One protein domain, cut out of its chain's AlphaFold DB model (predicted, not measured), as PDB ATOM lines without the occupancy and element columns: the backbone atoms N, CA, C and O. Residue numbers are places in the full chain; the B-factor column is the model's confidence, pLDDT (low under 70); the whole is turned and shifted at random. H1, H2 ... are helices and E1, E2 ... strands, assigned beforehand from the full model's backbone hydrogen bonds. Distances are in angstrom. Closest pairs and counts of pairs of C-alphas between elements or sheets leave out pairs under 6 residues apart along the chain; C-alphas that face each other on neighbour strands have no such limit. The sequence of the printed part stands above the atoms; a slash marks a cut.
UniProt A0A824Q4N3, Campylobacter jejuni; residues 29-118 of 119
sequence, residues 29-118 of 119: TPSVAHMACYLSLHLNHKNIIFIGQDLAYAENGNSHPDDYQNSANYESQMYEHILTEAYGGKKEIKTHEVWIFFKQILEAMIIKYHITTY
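This is residues 29 to 118 of the 119 residues of a protein of Campylobacter jejuni (UniProt A0A824Q4N3). A small hairpin of E2 and E3 and the loops of residues 61 to 81 make one end of the domain; from there H2 runs toward the other end, with H1 side by side and running the same way, and the long stretch of residues 50 to 81 leads from E1 back to the hairpin's end. The short parallel pair of E1 and E4 lies alongside these two helices. The 90 residues printed run H1 E1 E2 E3 H2 E4, with 42 residues, under half, in named elements: mixed, helices and strands. It is only just compact, close to loose, with a radius of gyration of the C-alphas of 14.2 A, and spans 38 by 31 by 18 A.

E2, residues 82 to 85, is 10.1 A long and begins at C-alpha 82 (38.121, 38.339, 1.147). E3 holds residues 92 to 95, 9.9 A. H2, residues 97 to 113, is 24.4 A long; H1, residues 32 to 42, is 15.3 A. E1 holds residues 47 to 49, 6.7 A, and E4 residues 116 to 118, 7.1 A, ending at C-alpha 118 (47.816, 19.895, -10.926).

E2 and E3 form a hairpin, antiparallel at 136 degrees, with N 82 and O 95 at 2.8 A. The closest C-alphas of E2 and H2, Ile 82 and Glu 97, are 7.4 A apart. H2 and H1 touch, closest at the C-alphas of Leu 106 and His 34, 6.5 A, at a shallow tilt of 4 degrees, the same way. The closest C-alphas of H1 and E1, Cys 37 and Ile 48, are 7.5 A apart. E1 and E4 are parallel at 18 degrees, with N 48 and O 116 at 3.0 A. Every O i to N i+4 pair is within hydrogen-bond range in H1 and H2.

The C-alphas farthest apart, those of Asn 44 and Gln 77, are 39.4 A apart. The printed part has no cut; the link from E1 to E2 is long, 32 residues. No printed residue is under 70 in pLDDT.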
ATOM      1  N   THR A  29      27.714  23.864 -15.164       84.00
ATOM      2  CA  THR A  29      29.072  24.303 -14.864       84.00
ATOM      3  C   THR A  29      29.073  25.828 -14.707       84.00
ATOM      4  O   THR A  29      28.659  26.538 -15.623       84.00
ATOM      5  N   PRO A  30      29.487  26.374 -13.550       91.12
ATOM      6  CA  PRO A  30      29.324  27.800 -13.252       91.12
ATOM      7  C   PRO A  30      30.351  28.689 -13.972       91.12
ATOM      8  O   PRO A  30      30.205  29.907 -13.989       91.12
ATOM      9  N   SER A  31      31.389  28.098 -14.573       92.75
ATOM     10  CA  SER A  31      32.344  28.798 -15.432       92.75
ATOM     11  C   SER A  31      32.913  27.871 -16.512       92.75
ATOM     12  O   SER A  31      32.774  26.645 -16.441       92.75
ATOM     13  N   VAL A  32      33.607  28.458 -17.491       91.94
ATOM     14  CA  VAL A  32      34.247  27.727 -18.599       91.94
ATOM     15  C   VAL A  32      35.291  26.719 -18.098       91.94
ATOM     16  O   VAL A  32      35.388  25.625 -18.647       91.94
ATOM     17  N   ALA A  33      36.017  27.018 -17.016       94.50
ATOM     18  CA  ALA A  33      36.987  26.085 -16.436       94.50
ATOM     19  C   ALA A  33      36.321  24.813 -15.882       94.50
ATOM     20  O   ALA A  33      36.805  23.702 -16.104       94.50
ATOM     21  N   HIS A  34      35.163  24.945 -15.228       94.88
ATOM     22  CA  HIS A  34      34.383  23.793 -14.763       94.88
ATOM     23  C   HIS A  34      33.851  22.969 -15.932       94.88
ATOM     24  O   HIS A  34      33.891  21.741 -15.888       94.88
ATOM     25  N   MET A  35      33.385  23.641 -16.987       93.69
ATOM     26  CA  MET A  35      32.931  23.000 -18.220       93.69
ATOM     27  C   MET A  35      34.048  22.177 -18.867       93.69
ATOM     28  O   MET A  35      33.837  21.014 -19.218       93.69
ATOM     29  N   ALA A  36      35.247  22.753 -18.973       93.44
ATOM     30  CA  ALA A  36      36.423  22.083 -19.516       93.44
ATOM     31  C   ALA A  36      36.859  20.892 -18.647       93.44
ATOM     32  O   ALA A  36      37.159  19.819 -19.180       93.44
ATOM     33  N   CYS A  37      36.837  21.044 -17.320       94.31
ATOM     34  CA  CYS A  37      37.119  19.956 -16.385       94.31
ATOM     35  C   CYS A  37      36.100  18.815 -16.537       94.31
ATOM     36  O   CYS A  37      36.486  17.665 -16.746       94.31
ATOM     37  N   TYR A  38      34.801  19.131 -16.540       93.75
ATOM     38  CA  TYR A  38      33.725  18.154 -16.726       93.75
ATOM     39  C   TYR A  38      33.891  17.388 -18.039       93.75
ATOM     40  O   TYR A  38      33.841  16.157 -18.044       93.75
ATOM     41  N   LEU A  39      34.138  18.096 -19.143       92.69
ATOM     42  CA  LEU A  39      34.345  17.466 -20.442       92.69
ATOM     43  C   LEU A  39      35.579  16.555 -20.430       92.69
ATOM     44  O   LEU A  39      35.496  15.417 -20.884       92.69
ATOM     45  N   SER A  40      36.694  17.012 -19.858       93.94
ATOM     46  CA  SER A  40      37.936  16.230 -19.779       93.94
ATOM     47  C   SER A  40      37.748  14.921 -19.005       93.94
ATOM     48  O   SER A  40      38.242  13.869 -19.418       93.94
ATOM     49  N   LEU A  41      36.972  14.963 -17.921       92.38
ATOM     50  CA  LEU A  41      36.605  13.783 -17.138       92.38
ATOM     51  C   LEU A  41      35.763  12.793 -17.958       92.38
ATOM     52  O   LEU A  41      36.042  11.597 -17.946       92.38
ATOM     53  N   HIS A  42      34.781  13.281 -18.721       91.00
ATOM     54  CA  HIS A  42      33.920  12.427 -19.556       91.00
ATOM     55  C   HIS A  42      34.628  11.893 -20.807       91.00
ATOM     56  O   HIS A  42      34.187  10.908 -21.398       91.00
ATOM     57  N   LEU A  43      35.750  12.503 -21.190       92.56
ATOM     58  CA  LEU A  43      36.659  11.999 -22.217       92.56
ATOM     59  C   LEU A  43      37.711  11.015 -21.663       92.56
ATOM     60  O   LEU A  43      38.577  10.569 -22.412       92.56
ATOM     61  N   ASN A  44      37.618  10.625 -20.386       93.06
ATOM     62  CA  ASN A  44      38.514   9.675 -19.712       93.06
ATOM     63  C   ASN A  44      39.989  10.120 -19.648       93.06
ATOM     64  O   ASN A  44      40.897   9.280 -19.614       93.06
ATOM     65  N   HIS A  45      40.257  11.428 -19.603       96.44
ATOM     66  CA  HIS A  45      41.596  11.910 -19.264       96.44
ATOM     67  C   HIS A  45      41.949  11.516 -17.823       96.44
ATOM     68  O   HIS A  45      41.113  11.570 -16.927       96.44
ATOM     69  N   LYS A  46      43.204  11.105 -17.601       94.50
ATOM     70  CA  LYS A  46      43.685  10.603 -16.297       94.50
ATOM     71  C   LYS A  46      44.337  11.670 -15.422       94.50
ATOM     72  O   LYS A  46      44.409  11.504 -14.212       94.50
ATOM     73  N   ASN A  47      44.814  12.737 -16.054       96.81
ATOM     74  CA  ASN A  47      45.479  13.860 -15.413       96.81
ATOM     75  C   ASN A  47      44.877  15.144 -15.975       96.81
ATOM     76  O   ASN A  47      44.700  15.246 -17.192       96.81
ATOM     77  N   ILE A  48      44.592  16.111 -15.107       96.88
ATOM     78  CA  ILE A  48      44.113  17.440 -15.498       96.88
ATOM     79  C   ILE A  48      45.068  18.483 -14.914       96.88
ATOM     80  O   ILE A  48      45.395  18.435 -13.731       96.88
ATOM     81  N   ILE A  49      45.525  19.411 -15.750       96.44
ATOM     82  CA  ILE A  49      46.378  20.533 -15.348       96.44
ATOM     83  C   ILE A  49      45.561  21.808 -15.541       96.44
ATOM     84  O   ILE A  49      45.075  22.056 -16.648       96.44
ATOM     85  N   PHE A  50      45.389  22.590 -14.479       93.94
ATOM     86  CA  PHE A  50      44.768  23.908 -14.554       93.94
ATOM     87  C   PHE A  50      45.825  24.952 -14.911       93.94
ATOM     88  O   PHE A  50      46.917  24.948 -14.361       93.94
ATOM     89  N   ILE A  51      45.512  25.823 -15.870       92.38
ATOM     90  CA  ILE A  51      46.388  26.920 -16.299       92.38
ATOM     91  C   ILE A  51      45.529  28.175 -16.394       92.38
ATOM     92  O   ILE A  51      44.462  28.137 -17.008       92.38
ATOM     93  N   GLY A  52      45.991  29.273 -15.793       88.38
ATOM     94  CA  GLY A  52      45.285  30.558 -15.814       88.38
ATOM     95  C   GLY A  52      43.960  30.546 -15.048       88.38
ATOM     96  O   GLY A  52      43.086  31.359 -15.329       88.38
ATOM     97  N   GLN A  53      43.790  29.615 -14.102       91.44
ATOM     98  CA  GLN A  53      42.641  29.578 -13.198       91.44
ATOM     99  C   GLN A  53      42.973  30.336 -11.906       91.44
ATOM    100  O   GLN A  53      42.911  29.792 -10.801       91.44
ATOM    101  N   ASP A  54      43.352  31.602 -12.072       90.69
ATOM    102  CA  ASP A  54      43.691  32.502 -10.976       90.69
ATOM    103  C   ASP A  54      42.400  32.992 -10.316       90.69
ATOM    104  O   ASP A  54      41.712  33.889 -10.790       90.69
ATOM    105  N   LEU A  55      42.032  32.342  -9.216       95.06
ATOM    106  CA  LEU A  55      40.831  32.644  -8.429       95.06
ATOM    107  C   LEU A  55      41.129  33.658  -7.313       95.06
ATOM    108  O   LEU A  55      40.637  33.537  -6.187       95.06
ATOM    109  N   ALA A  56      41.998  34.622  -7.611       95.62
ATOM    110  CA  ALA A  56      42.475  35.641  -6.690       95.62
ATOM    111  C   ALA A  56      43.048  36.846  -7.447       95.62
ATOM    112  O   ALA A  56      43.486  36.730  -8.589       95.62
ATOM    113  N   TYR A  57      43.079  37.997  -6.779       95.56
ATOM    114  CA  TYR A  57      43.668  39.213  -7.325       95.56
ATOM    115  C   TYR A  57      45.198  39.135  -7.310       95.56
ATOM    116  O   TYR A  57      45.802  38.552  -6.405       95.56
ATOM    117  N   ALA A  58      45.828  39.801  -8.275       94.31
ATOM    118  CA  ALA A  58      47.267  40.029  -8.276       94.31
ATOM    119  C   ALA A  58      47.699  40.945  -7.110       94.31
ATOM    120  O   ALA A  58      46.885  41.660  -6.522       94.31
ATOM    121  N   GLU A  59      49.001  40.977  -6.795       92.06
ATOM    122  CA  GLU A  59      49.549  41.803  -5.699       92.06
ATOM    123  C   GLU A  59      49.257  43.306  -5.886       92.06
ATOM    124  O   GLU A  59      49.080  44.035  -4.910       92.06
ATOM    125  N   ASN A  60      49.137  43.768  -7.135       92.69
ATOM    126  CA  ASN A  60      48.757  45.142  -7.480       92.69
ATOM    127  C   ASN A  60      47.232  45.400  -7.445       92.69
ATOM    128  O   ASN A  60      46.801  46.523  -7.695       92.69
ATOM    129  N   GLY A  61      46.419  44.384  -7.138       93.25
ATOM    130  CA  GLY A  61      44.960  44.459  -7.081       93.25
ATOM    131  C   GLY A  61      44.238  44.229  -8.414       93.25
ATOM    132  O   GLY A  61      43.007  44.323  -8.446       93.25
ATOM    133  N   ASN A  62      44.955  43.923  -9.499       95.25
ATOM    134  CA  ASN A  62      44.330  43.569 -10.775       95.25
ATOM    135  C   ASN A  62      43.568  42.244 -10.649       95.25
ATOM    136  O   ASN A  62      44.026  41.311  -9.985       95.25
ATOM    137  N   SER A  63      42.409  42.164 -11.300       94.12
ATOM    138  CA  SER A  63      41.624  40.933 -11.420       94.12
ATOM    139  C   SER A  63      41.847  40.205 -12.743       94.12
ATOM    140  O   SER A  63      41.526  39.030 -12.851       94.12
ATOM    141  N   HIS A  64      42.383  40.896 -13.750       93.44
ATOM    142  CA  HIS A  64      42.644  40.368 -15.087       93.44
ATOM    143  C   HIS A  64      44.024  40.821 -15.596       93.44
ATOM    144  O   HIS A  64      44.579  41.791 -15.070       93.44
ATOM    145  N   PRO A  65      44.565  40.165 -16.640       91.56
ATOM    146  CA  PRO A  65      45.743  40.641 -17.362       91.56
ATOM    147  C   PRO A  65      45.572  42.057 -17.930       91.56
ATOM    148  O   PRO A  65      44.457  42.504 -18.210       91.56
ATOM    149  N   ASP A  66      46.694  42.746 -18.144       92.69
ATOM    150  CA  ASP A  66      46.721  44.143 -18.602       92.69
ATOM    151  C   ASP A  66      46.090  44.352 -19.989       92.69
ATOM    152  O   ASP A  66      45.572  45.430 -20.281       92.69
ATOM    153  N   ASP A  67      46.099  43.323 -20.837       93.81
ATOM    154  CA  ASP A  67      45.539  43.325 -22.190       93.81
ATOM    155  C   ASP A  67      44.080  42.841 -22.253       93.81
ATOM    156  O   ASP A  67      43.517  42.671 -23.340       93.81
ATOM    157  N   TYR A  68      43.428  42.646 -21.102       92.12
ATOM    158  CA  TYR A  68      42.026  42.260 -21.074       92.12
ATOM    159  C   TYR A  68      41.128  43.363 -21.649       92.12
ATOM    160  O   TYR A  68      41.169  44.520 -21.227       92.12
ATOM    161  N   GLN A  69      40.240  42.981 -22.571       94.12
ATOM    162  CA  GLN A  69      39.373  43.905 -23.316       94.12
ATOM    163  C   GLN A  69      38.523  44.834 -22.429       94.12
ATOM    164  O   GLN A  69      38.208  45.946 -22.845       94.12
ATOM    165  N   ASN A  70      38.157  44.387 -21.219       91.81
ATOM    166  CA  ASN A  70      37.316  45.146 -20.291       91.81
ATOM    167  C   ASN A  70      38.120  45.807 -19.158       91.81
ATOM    168  O   ASN A  70      37.508  46.248 -18.187       91.81
ATOM    169  N   SER A  71      39.449  45.908 -19.301       92.62
ATOM    170  CA  SER A  71      40.451  46.400 -18.336       92.62
ATOM    171  C   SER A  71      40.862  45.430 -17.223       92.62
ATOM    172  O   SER A  71      40.064  44.640 -16.722       92.62
ATOM    173  N   ALA A  72      42.118  45.544 -16.787       94.50
ATOM    174  CA  ALA A  72      42.732  44.693 -15.764       94.50
ATOM    175  C   ALA A  72      42.017  44.713 -14.399       94.50
ATOM    176  O   ALA A  72      42.190  43.800 -13.594       94.50
ATOM    177  N   ASN A  73      41.221  45.748 -14.120       93.75
ATOM    178  CA  ASN A  73      40.521  45.939 -12.850       93.75
ATOM    179  C   ASN A  73      39.000  45.737 -12.954       93.75
ATOM    180  O   ASN A  73      38.280  46.120 -12.030       93.75
ATOM    181  N   TYR A  74      38.516  45.130 -14.046       89.94
ATOM    182  CA  TYR A  74      37.089  44.966 -14.349       89.94
ATOM    183  C   TYR A  74      36.263  44.417 -13.173       89.94
ATOM    184  O   TYR A  74      35.156  44.886 -12.919       89.94
ATOM    185  N   GLU A  75      36.814  43.459 -12.422       87.25
ATOM    186  CA  GLU A  75      36.139  42.857 -11.257       87.25
ATOM    187  C   GLU A  75      36.638  43.409  -9.914       87.25
ATOM    188  O   GLU A  75      35.992  43.201  -8.889       87.25
ATOM    189  N   SER A  76      37.742  44.165  -9.896       89.75
ATOM    190  CA  SER A  76      38.421  44.597  -8.664       89.75
ATOM    191  C   SER A  76      37.572  45.485  -7.756       89.75
ATOM    192  O   SER A  76      37.844  45.552  -6.560       89.75
ATOM    193  N   GLN A  77      36.565  46.170  -8.303       87.25
ATOM    194  CA  GLN A  77      35.649  47.028  -7.541       87.25
ATOM    195  C   GLN A  77      34.232  46.456  -7.418       87.25
ATOM    196  O   GLN A  77      33.382  47.072  -6.780       87.25
ATOM    197  N   MET A  78      33.958  45.307  -8.042       90.31
ATOM    198  CA  MET A  78      32.607  44.751  -8.111       90.31
ATOM    199  C   MET A  78      32.222  43.991  -6.839       90.31
ATOM    200  O   MET A  78      31.055  44.002  -6.450       90.31
ATOM    201  N   TYR A  79      33.195  43.344  -6.197       92.81
ATOM    202  CA  TYR A  79      32.978  42.460  -5.057       92.81
ATOM    203  C   TYR A  79      33.803  42.885  -3.845       92.81
ATOM    204  O   TYR A  79      34.893  43.446  -3.983       92.81
ATOM    205  N   GLU A  80      33.315  42.559  -2.649       93.75
ATOM    206  CA  GLU A  80      34.108  42.699  -1.430       93.75
ATOM    207  C   GLU A  80      35.316  41.754  -1.454       93.75
ATOM    208  O   GLU A  80      35.233  40.599  -1.885       93.75
ATOM    209  N   HIS A  81      36.461  42.263  -0.997       96.12
ATOM    210  CA  HIS A  81      37.699  41.491  -0.958       96.12
ATOM    211  C   HIS A  81      37.733  40.625   0.295       96.12
ATOM    212  O   HIS A  81      37.633  41.122   1.414       96.12
ATOM    213  N   ILE A  82      37.953  39.333   0.093       97.06
ATOM    214  CA  ILE A  82      38.121  38.339   1.147       97.06
ATOM    215  C   ILE A  82      39.591  37.931   1.171       97.06
ATOM    216  O   ILE A  82      40.158  37.593   0.133       97.06
ATOM    217  N   LEU A  83      40.214  37.960   2.348       96.88
ATOM    218  CA  LEU A  83      41.560  37.425   2.540       96.88
ATOM    219  C   LEU A  83      41.484  35.907   2.715       96.88
ATOM    220  O   LEU A  83      40.647  35.394   3.458       96.88
ATOM    221  N   THR A  84      42.340  35.186   2.003       95.31
ATOM    222  CA  THR A  84      42.425  33.729   2.075       95.31
ATOM    223  C   THR A  84      43.861  33.259   1.888       95.31
ATOM    224  O   THR A  84      44.726  34.000   1.420       95.31
ATOM    225  N   GLU A  85      44.120  32.013   2.258       95.19
ATOM    226  CA  GLU A  85      45.419  31.389   2.072       95.19
ATOM    227  C   GLU A  85      45.658  31.086   0.586       95.19
ATOM    228  O   GLU A  85      44.812  30.520  -0.110       95.19
ATOM    229  N   ALA A  86      46.827  31.479   0.090       93.31
ATOM    230  CA  ALA A  86      47.243  31.210  -1.273       93.31
ATOM    231  C   ALA A  86      47.514  29.724  -1.502       93.31
ATOM    232  O   ALA A  86      47.861  28.977  -0.583       93.31
ATOM    233  N   TYR A  87      47.461  29.312  -2.770       88.81
ATOM    234  CA  TYR A  87      47.899  27.980  -3.168       88.81
ATOM    235  C   TYR A  87      49.310  27.674  -2.625       88.81
ATOM    236  O   TYR A  87      50.226  28.495  -2.706       88.81
ATOM    237  N   GLY A  88      49.472  26.492  -2.025       89.06
ATOM    238  CA  GLY A  88      50.717  26.065  -1.379       89.06
ATOM    239  C   GLY A  88      50.937  26.580   0.052       89.06
ATOM    240  O   GLY A  88      51.950  26.222   0.651       89.06
ATOM    241  N   GLY A  89      50.024  27.387   0.602       90.75
ATOM    242  CA  GLY A  89      49.947  27.695   2.035       90.75
ATOM    243  C   GLY A  89      51.002  28.650   2.597       90.75
ATOM    244  O   GLY A  89      51.372  28.580   3.766       90.75
ATOM    245  N   LYS A  90      51.580  29.508   1.750       89.44
ATOM    246  CA  LYS A  90      52.731  30.358   2.130       89.44
ATOM    247  C   LYS A  90      52.429  31.846   2.220       89.44
ATOM    248  O   LYS A  90      53.267  32.601   2.707       89.44
ATOM    249  N   LYS A  91      51.296  32.286   1.681       92.75
ATOM    250  CA  LYS A  91      50.940  33.701   1.563       92.75
ATOM    251  C   LYS A  91      49.451  33.877   1.811       92.75
ATOM    252  O   LYS A  91      48.676  32.963   1.557       92.75
ATOM    253  N   GLU A  92      49.072  35.067   2.246       95.19
ATOM    254  CA  GLU A  92      47.686  35.518   2.232       95.19
ATOM    255  C   GLU A  92      47.441  36.317   0.947       95.19
ATOM    256  O   GLU A  92      48.294  37.103   0.526       95.19
ATOM    257  N   ILE A  93      46.304  36.083   0.301       96.06
ATOM    258  CA  ILE A  93      45.906  36.728  -0.952       96.06
ATOM    259  C   ILE A  93      44.458  37.193  -0.869       96.06
ATOM    260  O   ILE A  93      43.661  36.679  -0.084       96.06
ATOM    261  N   LYS A  94      44.111  38.171  -1.704       96.88
ATOM    262  CA  LYS A  94      42.740  38.663  -1.819       96.88
ATOM    263  C   LYS A  94      41.997  37.885  -2.900       96.88
ATOM    264  O   LYS A  94      42.516  37.683  -3.992       96.88
ATOM    265  N   THR A  95      40.761  37.517  -2.615       97.19
ATOM    266  CA  THR A  95      39.808  36.892  -3.539       97.19
ATOM    267  C   THR A  95      38.417  37.499  -3.315       97.19
ATOM    268  O   THR A  95      38.285  38.492  -2.596       97.19
ATOM    269  N   HIS A  96      37.376  36.929  -3.912       96.50
ATOM    270  CA  HIS A  96      35.987  37.265  -3.616       96.50
ATOM    271  C   HIS A  96      35.085  36.022  -3.647       96.50
ATOM    272  O   HIS A  96      35.494  34.929  -4.041       96.50
ATOM    273  N   GLU A  97      33.837  36.186  -3.214       95.88
ATOM    274  CA  GLU A  97      32.897  35.085  -2.965       95.88
ATOM    275  C   GLU A  97      32.651  34.165  -4.176       95.88
ATOM    276  O   GLU A  97      32.595  32.945  -4.024       95.88
ATOM    277  N   VAL A  98      32.563  34.720  -5.391       95.62
ATOM    278  CA  VAL A  98      32.309  33.941  -6.615       95.62
ATOM    279  C   VAL A  98      33.520  33.079  -6.975       95.62
ATOM    280  O   VAL A  98      33.361  31.920  -7.357       95.62
ATOM    281  N   TRP A  99      34.738  33.593  -6.801       96.25
ATOM    282  CA  TRP A  99      35.958  32.815  -7.010       96.25
ATOM    283  C   TRP A  99      36.138  31.716  -5.959       96.25
ATOM    284  O   TRP A  99      36.531  30.601  -6.309       96.25
ATOM    285  N   ILE A 100      35.772  31.967  -4.698       96.56
ATOM    286  CA  ILE A 100      35.725  30.918  -3.665       96.56
ATOM    287  C   ILE A 100      34.725  29.825  -4.062       96.56
ATOM    288  O   ILE A 100      35.053  28.639  -3.997       96.56
ATOM    289  N   PHE A 101      33.535  30.210  -4.522       96.38
ATOM    290  CA  PHE A 101      32.524  29.276  -5.013       96.38
ATOM    291  C   PHE A 101      33.035  28.440  -6.200       96.38
ATOM    292  O   PHE A 101      32.871  27.219  -6.215       96.38
ATOM    293  N   PHE A 102      33.726  29.063  -7.158       96.25
ATOM    294  CA  PHE A 102      34.377  28.356  -8.264       96.25
ATOM    295  C   PHE A 102      35.430  27.358  -7.767       96.25
ATOM    296  O   PHE A 102      35.425  26.195  -8.171       96.25
ATOM    297  N   LYS A 103      36.297  27.768  -6.839       95.56
ATOM    298  CA  LYS A 103      37.304  26.879  -6.244       95.56
ATOM    299  C   LYS A 103      36.653  25.646  -5.615       95.56
ATOM    300  O   LYS A 103      37.058  24.524  -5.902       95.56
ATOM    301  N   GLN A 104      35.608  25.850  -4.815       95.75
ATOM    302  CA  GLN A 104      34.906  24.776  -4.110       95.75
ATOM    303  C   GLN A 104      34.245  23.772  -5.061       95.75
ATOM    304  O   GLN A 104      34.244  22.573  -4.784       95.75
ATOM    305  N   ILE A 105      33.705  24.224  -6.198       95.62
ATOM    306  CA  ILE A 105      33.118  23.312  -7.188       95.62
ATOM    307  C   ILE A 105      34.207  22.510  -7.900       95.62
ATOM    308  O   ILE A 105      34.034  21.300  -8.068       95.62
ATOM    309  N   LEU A 106      35.337  23.125  -8.268       94.81
ATOM    310  CA  LEU A 106      36.481  22.381  -8.806       94.81
ATOM    311  C   LEU A 106      36.981  21.330  -7.805       94.81
ATOM    312  O   LEU A 106      37.120  20.168  -8.176       94.81
ATOM    313  N   GLU A 107      37.169  21.696  -6.536       94.62
ATOM    314  CA  GLU A 107      37.573  20.769  -5.468       94.62
ATOM    315  C   GLU A 107      36.572  19.610  -5.313       94.62
ATOM    316  O   GLU A 107      36.966  18.441  -5.276       94.62
ATOM    317  N   ALA A 108      35.269  19.904  -5.313       95.25
ATOM    318  CA  ALA A 108      34.224  18.887  -5.239       95.25
ATOM    319  C   ALA A 108      34.236  17.940  -6.450       95.25
ATOM    320  O   ALA A 108      34.041  16.732  -6.289       95.25
ATOM    321  N   MET A 109      34.486  18.454  -7.660       93.81
ATOM    322  CA  MET A 109      34.658  17.622  -8.854       93.81
ATOM    323  C   MET A 109      35.890  16.724  -8.721       93.81
ATOM    324  O   MET A 109      35.795  15.520  -8.955       93.81
ATOM    325  N   ILE A 110      37.026  17.273  -8.290       94.94
ATOM    326  CA  ILE A 110      38.273  16.517  -8.122       94.94
ATOM    327  C   ILE A 110      38.074  15.341  -7.166       94.94
ATOM    328  O   ILE A 110      38.414  14.205  -7.505       94.94
ATOM    329  N   ILE A 111      37.444  15.600  -6.019       96.06
ATOM    330  CA  ILE A 111      37.125  14.584  -5.012       96.06
ATOM    331  C   ILE A 111      36.150  13.548  -5.580       96.06
ATOM    332  O   ILE A 111      36.412  12.350  -5.506       96.06
ATOM    333  N   LYS A 112      35.040  13.987  -6.188       94.19
ATOM    334  CA  LYS A 112      34.004  13.091  -6.725       94.19
ATOM    335  C   LYS A 112      34.567  12.110  -7.753       94.19
ATOM    336  O   LYS A 112      34.227  10.928  -7.727       94.19
ATOM    337  N   TYR A 113      35.403  12.599  -8.663       93.38
ATOM    338  CA  TYR A 113      35.928  11.806  -9.774       93.38
ATOM    339  C   TYR A 113      37.273  11.135  -9.473       93.38
ATOM    340  O   TYR A 113      37.747  10.373 -10.310       93.38
ATOM    341  N   HIS A 114      37.862  11.369  -8.294       95.06
ATOM    342  CA  HIS A 114      39.153  10.799  -7.887       95.06
ATOM    343  C   HIS A 114      40.251  11.026  -8.942       95.06
ATOM    344  O   HIS A 114      41.034  10.131  -9.265       95.06
ATOM    345  N   ILE A 115      40.269  12.227  -9.522       95.62
ATOM    346  CA  ILE A 115      41.146  12.574 -10.640       95.62
ATOM    347  C   ILE A 115      42.447  13.200 -10.133       95.62
ATOM    348  O   ILE A 115      42.446  14.035  -9.227       95.62
ATOM    349  N   THR A 116      43.574  12.821 -10.738       96.88
ATOM    350  CA  THR A 116      44.853  13.470 -10.435       96.88
ATOM    351  C   THR A 116      44.872  14.852 -11.076       96.88
ATOM    352  O   THR A 116      44.667  14.991 -12.287       96.88
ATOM    353  N   THR A 117      45.103  15.876 -10.257       95.81
ATOM    354  CA  THR A 117      45.100  17.272 -10.690       95.81
ATOM    355  C   THR A 117      46.356  18.012 -10.293       95.81
ATOM    356  O   THR A 117      46.977  17.717  -9.274       95.81
ATOM    357  N   TYR A 118      46.701  18.985 -11.125       94.00
ATOM    358  CA  TYR A 118      47.816  19.895 -10.926       94.00
ATOM    359  C   TYR A 118      47.323  21.322 -11.148       94.00
ATOM    360  O   TYR A 118      46.446  21.551 -11.987       94.00
TER     361      TYR A 118